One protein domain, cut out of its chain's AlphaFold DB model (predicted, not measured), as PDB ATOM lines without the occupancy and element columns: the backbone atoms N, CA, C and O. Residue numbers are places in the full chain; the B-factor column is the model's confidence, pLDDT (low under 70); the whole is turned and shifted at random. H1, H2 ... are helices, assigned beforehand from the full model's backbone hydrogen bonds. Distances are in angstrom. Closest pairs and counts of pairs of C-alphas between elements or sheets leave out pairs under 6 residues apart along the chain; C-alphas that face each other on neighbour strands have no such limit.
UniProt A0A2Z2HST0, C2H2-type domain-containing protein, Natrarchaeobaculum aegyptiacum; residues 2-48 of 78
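This is residues 2 to 48 of the 78 residues of the protein "C2H2-type domain-containing protein" of Natrarchaeobaculum aegyptiacum (UniProt A0A2Z2HST0). Two short helices, H1 then H2, cross steeply where they pack on each other, with a looped-back stretch without named elements, residues 2 to 13, at one end and a tail, residues 44 to 48, sticking out at the other. The printed part has 47 residues, 21 of them, under half, in the two named helices; there is no named strand, and the class is all helix. It is compact, with a radius of gyration of the C-alphas of 10.1 A, yet elongated, spanning 32 by 18 by 16 A.

After residues 2 to 13, H1 covers residues 14 to 24, 15.3 A long, beginning at C-alpha 14 (36.971, -7.701, 32.912). H2 covers residues 31 to 40, 14.5 A long, ending at C-alpha 40 (31.473, -3.278, 40.634).

H1 and H2 touch; their closest C-alphas, those of Leu 18 and Ala 37, are 5.5 A apart. They run opposite ways at a steep tilt of 69 degrees, only just short of about perpendicular. In both, every O i to N i+4 pair is within hydrogen-bond range.

The C-alphas farthest apart, those of Gly 8 and Glu 48, are 32.9 A apart. The printed part has no cut, and the link from H1 to H2 is short. Residue 2 and residues 44 to 48 have pLDDT under 70.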
ATOM      1  N   PRO A   2      40.335 -12.538  30.966       65.56
ATOM      2  CA  PRO A   2      40.263 -13.158  32.278       65.56
ATOM      3  C   PRO A   2      39.458 -14.457  32.164       65.56
ATOM      4  O   PRO A   2      38.326 -14.463  31.672       65.56
ATOM      5  N   ASP A   3      40.080 -15.550  32.580       77.25
ATOM      6  CA  ASP A   3      39.414 -16.830  32.766       77.25
ATOM      7  C   ASP A   3      38.847 -16.889  34.183       77.25
ATOM      8  O   ASP A   3      39.425 -16.343  35.124       77.25
ATOM      9  N   CYS A   4      37.696 -17.533  34.339       79.56
ATOM     10  CA  CYS A   4      37.113 -17.753  35.648       79.56
ATOM     11  C   CYS A   4      37.805 -18.913  36.354       79.56
ATOM     12  O   CYS A   4      37.693 -20.060  35.926       79.56
ATOM     13  N   ASP A   5      38.451 -18.616  37.481       79.31
ATOM     14  CA  ASP A   5      39.165 -19.604  38.294       79.31
ATOM     15  C   ASP A   5      38.238 -20.681  38.901       79.31
ATOM     16  O   ASP A   5      38.712 -21.739  39.315       79.31
ATOM     17  N   TYR A   6      36.919 -20.444  38.930       79.50
ATOM     18  CA  TYR A   6      35.927 -21.350  39.525       79.50
ATOM     19  C   TYR A   6      35.336 -22.357  38.524       79.50
ATOM     20  O   TYR A   6      35.075 -23.503  38.884       79.50
ATOM     21  N   CYS A   7      35.132 -21.959  37.263       82.38
ATOM     22  CA  CYS A   7      34.457 -22.792  36.254       82.38
ATOM     23  C   CYS A   7      35.209 -22.916  34.919       82.38
ATOM     24  O   CYS A   7      34.788 -23.672  34.045       82.38
ATOM     25  N   GLY A   8      36.318 -22.192  34.748       79.06
ATOM     26  CA  GLY A   8      37.129 -22.199  33.532       79.06
ATOM     27  C   GLY A   8      36.511 -21.451  32.349       79.06
ATOM     28  O   GLY A   8      36.989 -21.597  31.227       79.06
ATOM     29  N   ALA A   9      35.442 -20.674  32.563       77.00
ATOM     30  CA  ALA A   9      34.837 -19.862  31.512       77.00
ATOM     31  C   ALA A   9      35.722 -18.655  31.163       77.00
ATOM     32  O   ALA A   9      36.135 -17.912  32.053       77.00
ATOM     33  N   SER A  10      35.978 -18.443  29.872       76.19
ATOM     34  CA  SER A  10      36.734 -17.290  29.376       76.19
ATOM     35  C   SER A  10      35.810 -16.124  29.047       76.19
ATOM     36  O   SER A  10      34.832 -16.290  28.315       76.19
ATOM     37  N   TYR A  11      36.171 -14.926  29.502       79.94
ATOM     38  CA  TYR A  11      35.439 -13.696  29.205       79.94
ATOM     39  C   TYR A  11      36.291 -12.745  28.370       79.94
ATOM     40  O   TYR A  11      37.507 -12.649  28.552       79.94
ATOM     41  N   SER A  12      35.654 -12.040  27.433       76.12
ATOM     42  CA  SER A  12      36.320 -11.032  26.601       76.12
ATOM     43  C   SER A  12      36.793  -9.842  27.433       76.12
ATOM     44  O   SER A  12      37.893  -9.338  27.205       76.12
ATOM     45  N   ASP A  13      36.011  -9.474  28.449       73.88
ATOM     46  CA  ASP A  13      36.163  -8.234  29.200       73.88
ATOM     47  C   ASP A  13      36.140  -8.480  30.714       73.88
ATOM     48  O   ASP A  13      35.489  -9.398  31.220       73.88
ATOM     49  N   GLN A  14      36.866  -7.637  31.450       81.06
ATOM     50  CA  GLN A  14      36.971  -7.701  32.912       81.06
ATOM     51  C   GLN A  14      35.609  -7.518  33.595       81.06
ATOM     52  O   GLN A  14      35.333  -8.156  34.604       81.06
ATOM     53  N   GLU A  15      34.765  -6.672  33.017       79.12
ATOM     54  CA  GLU A  15      33.400  -6.369  33.452       79.12
ATOM     55  C   GLU A  15      32.506  -7.612  33.380       79.12
ATOM     56  O   GLU A  15      31.874  -7.979  34.366       79.12
ATOM     57  N   ALA A  16      32.547  -8.333  32.256       79.75
ATOM     58  CA  ALA A  16      31.810  -9.582  32.069       79.75
ATOM     59  C   ALA A  16      32.262 -10.679  33.047       79.75
ATOM     60  O   ALA A  16      31.442 -11.452  33.543       79.75
ATOM     61  N   TYR A  17      33.558 -10.722  33.373       81.75
ATOM     62  CA  TYR A  17      34.069 -11.602  34.421       81.75
ATOM     63  C   TYR A  17      33.525 -11.223  35.810       81.75
ATOM     64  O   TYR A  17      33.071 -12.100  36.541       81.75
ATOM     65  N   LEU A  18      33.528  -9.933  36.168       83.50
ATOM     66  CA  LEU A  18      33.033  -9.456  37.466       83.50
ATOM     67  C   LEU A  18      31.518  -9.671  37.628       83.50
ATOM     68  O   LEU A  18      31.071 -10.059  38.709       83.50
ATOM     69  N   GLU A  19      30.743  -9.489  36.560       81.19
ATOM     70  CA  GLU A  19      29.308  -9.807  36.486       81.19
ATOM     71  C   GLU A  19      29.052 -11.306  36.715       81.19
ATOM     72  O   GLU A  19      28.214 -11.703  37.530       81.19
ATOM     73  N   HIS A  20      29.819 -12.161  36.031       84.12
ATOM     74  CA  HIS A  20      29.690 -13.609  36.146       84.12
ATOM     75  C   HIS A  20      30.002 -14.111  37.556       84.12
ATOM     76  O   HIS A  20      29.230 -14.887  38.110       84.12
ATOM     77  N   ILE A  21      31.116 -13.686  38.157       84.38
ATOM     78  CA  ILE A  21      31.495 -14.190  39.484       84.38
ATOM     79  C   ILE A  21      30.544 -13.695  40.583       84.38
ATOM     80  O   ILE A  21      30.312 -14.424  41.545       84.38
ATOM     81  N   GLY A  22      29.968 -12.497  40.426       79.12
ATOM     82  CA  GLY A  22      28.991 -11.936  41.361       79.12
ATOM     83  C   GLY A  22      27.647 -12.670  41.349       79.12
ATOM     84  O   GLY A  22      27.054 -12.864  42.408       79.12
ATOM     85  N   SER A  23      27.220 -13.156  40.178       76.56
ATOM     86  CA  SER A  23      25.942 -13.858  39.985       76.56
ATOM     87  C   SER A  23      26.045 -15.384  40.107       76.56
ATOM     88  O   SER A  23      25.230 -16.017  40.774       76.56
ATOM     89  N   ALA A  24      27.055 -16.003  39.490       78.38
ATOM     90  CA  ALA A  24      27.192 -17.458  39.421       78.38
ATOM     91  C   ALA A  24      27.949 -18.060  40.615       78.38
ATOM     92  O   ALA A  24      27.679 -19.200  40.990       78.38
ATOM     93  N   HIS A  25      28.873 -17.306  41.227       83.69
ATOM     94  CA  HIS A  25      29.754 -17.796  42.296       83.69
ATOM     95  C   HIS A  25      29.780 -16.925  43.578       83.69
ATOM     96  O   HIS A  25      30.823 -16.860  44.234       83.69
ATOM     97  N   PRO A  26      28.671 -16.309  44.046       73.50
ATOM     98  CA  PRO A  26      28.707 -15.345  45.159       73.50
ATOM     99  C   PRO A  26      29.277 -15.923  46.470       73.50
ATOM    100  O   PRO A  26      29.951 -15.237  47.246       73.50
ATOM    101  N   ASN A  27      29.034 -17.214  46.704       72.12
ATOM    102  CA  ASN A  27      29.427 -17.926  47.923       72.12
ATOM    103  C   ASN A  27      30.844 -18.510  47.864       72.12
ATOM    104  O   ASN A  27      31.423 -18.820  48.904       72.12
ATOM    105  N   GLU A  28      31.396 -18.646  46.661       78.75
ATOM    106  CA  GLU A  28      32.715 -19.237  46.416       78.75
ATOM    107  C   GLU A  28      33.796 -18.159  46.276       78.75
ATOM    108  O   GLU A  28      34.977 -18.448  46.456       78.75
ATOM    109  N   LEU A  29      33.389 -16.900  46.070       81.31
ATOM    110  CA  LEU A  29      34.272 -15.739  46.027       81.31
ATOM    111  C   LEU A  29      35.161 -15.639  47.271       81.31
ATOM    112  O   LEU A  29      34.689 -15.463  48.406       81.31
ATOM    113  N   GLY A  30      36.472 -15.630  47.029       79.94
ATOM    114  CA  GLY A  30      37.466 -15.227  48.012       79.94
ATOM    115  C   GLY A  30      37.251 -13.787  48.492       79.94
ATOM    116  O   GLY A  30      36.597 -12.967  47.849       79.94
ATOM    117  N   ARG A  31      37.848 -13.433  49.639       79.44
ATOM    118  CA  ARG A  31      37.666 -12.107  50.264       79.44
ATOM    119  C   ARG A  31      38.018 -10.937  49.327       79.44
ATOM    120  O   ARG A  31      37.407  -9.878  49.423       79.44
ATOM    121  N   ILE A  32      39.009 -11.123  48.456       81.06
ATOM    122  CA  ILE A  32      39.452 -10.109  47.489       81.06
ATOM    123  C   ILE A  32      38.464 -10.006  46.326       81.06
ATOM    124  O   ILE A  32      38.037  -8.902  45.999       81.06
ATOM    125  N   ASP A  33      38.075 -11.136  45.738       81.50
ATOM    126  CA  ASP A  33      37.173 -11.152  44.584       81.50
ATOM    127  C   ASP A  33      35.785 -10.655  44.961       81.50
ATOM    128  O   ASP A  33      35.191  -9.878  44.222       81.50
ATOM    129  N   ARG A  34      35.318 -10.995  46.168       81.00
ATOM    130  CA  ARG A  34      34.078 -10.454  46.719       81.00
ATOM    131  C   ARG A  34      34.119  -8.935  46.794       81.00
ATOM    132  O   ARG A  34      33.181  -8.298  46.349       81.00
ATOM    133  N   ARG A  35      35.212  -8.347  47.298       81.69
ATOM    134  CA  ARG A  35      35.361  -6.884  47.353       81.69
ATOM    135  C   ARG A  35      35.312  -6.254  45.960       81.69
ATOM    136  O   ARG A  35      34.725  -5.196  45.811       81.69
ATOM    137  N   ARG A  36      35.920  -6.892  44.956       81.62
ATOM    138  CA  ARG A  36      35.915  -6.391  43.572       81.62
ATOM    139  C   ARG A  36      34.536  -6.495  42.917       81.62
ATOM    140  O   ARG A  36      34.133  -5.563  42.237       81.62
ATOM    141  N   ALA A  37      33.831  -7.605  43.122       80.44
ATOM    142  CA  ALA A  37      32.465  -7.801  42.637       80.44
ATOM    143  C   ALA A  37      31.477  -6.838  43.321       80.44
ATOM    144  O   ALA A  37      30.617  -6.261  42.667       80.44
ATOM    145  N   ASP A  38      31.655  -6.601  44.623       81.81
ATOM    146  CA  ASP A  38      30.884  -5.626  45.403       81.81
ATOM    147  C   ASP A  38      31.116  -4.187  44.917       81.81
ATOM    148  O   ASP A  38      30.170  -3.449  44.668       81.81
ATOM    149  N   GLU A  39      32.377  -3.804  44.694       81.12
ATOM    150  CA  GLU A  39      32.752  -2.482  44.174       81.12
ATOM    151  C   GLU A  39      32.238  -2.244  42.744       81.12
ATOM    152  O   GLU A  39      31.932  -1.111  42.378       81.12
ATOM    153  N   TYR A  40      32.099  -3.311  41.955       79.69
ATOM    154  CA  TYR A  40      31.473  -3.278  40.634       79.69
ATOM    155  C   TYR A  40      29.932  -3.299  40.695       79.69
ATOM    156  O   TYR A  40      29.274  -2.874  39.748       79.69
ATOM    157  N   GLY A  41      29.348  -3.750  41.809       76.62
ATOM    158  CA  GLY A  41      27.901  -3.878  41.994       76.62
ATOM    159  C   GLY A  41      27.296  -5.162  41.415       76.62
ATOM    160  O   GLY A  41      26.092  -5.205  41.186       76.62
ATOM    161  N   SER A  42      28.102  -6.203  41.170       73.19
ATOM    162  CA  SER A  42      27.625  -7.500  40.660       73.19
ATOM    163  C   SER A  42      27.214  -8.493  41.745       73.19
ATOM    164  O   SER A  42      26.689  -9.559  41.429       73.19
ATOM    165  N   LEU A  43      27.451  -8.181  43.023       71.38
ATOM    166  CA  LEU A  43      26.867  -8.946  44.119       71.38
ATOM    167  C   LEU A  43      25.415  -8.522  44.306       71.38
ATOM    168  O   LEU A  43      25.138  -7.384  44.682       71.38
ATOM    169  N   GLU A  44      24.496  -9.466  44.113       59.56
ATOM    170  CA  GLU A  44      23.105  -9.325  44.538       59.56
ATOM    171  C   GLU A  44      23.055  -9.329  46.074       59.56
ATOM    172  O   GLU A  44      22.764 -10.334  46.726       59.56
ATOM    173  N   THR A  45      23.397  -8.198  46.689       51.25
ATOM    174  CA  THR A  45      23.077  -7.959  48.088       51.25
ATOM    175  C   THR A  45      21.570  -7.759  48.154       51.25
ATOM    176  O   THR A  45      21.014  -6.799  47.625       51.25
ATOM    177  N   VAL A  46      20.881  -8.712  48.784       48.19
ATOM    178  CA  VAL A  46      19.484  -8.564  49.211       48.19
ATOM    179  C   VAL A  46      19.464  -7.591  50.395       48.19
ATOM    180  O   VAL A  46      19.098  -7.946  51.507       48.19
ATOM    181  N   ASP A  47      19.958  -6.381  50.172       42.03
ATOM    182  CA  ASP A  47      19.801  -5.243  51.058       42.03
ATOM    183  C   ASP A  47      18.888  -4.262  50.335       42.03
ATOM    184  O   ASP A  47      19.011  -4.046  49.128       42.03
ATOM    185  N   GLU A  48      17.937  -3.720  51.085       48.31
ATOM    186  CA  GLU A  48      16.779  -2.914  50.683       48.31
ATOM    187  C   GLU A  48      17.169  -1.562  50.045       48.31
ATOM    188  O   GLU A  48      16.750  -0.484  50.470       48.31
TER     189      GLU A  48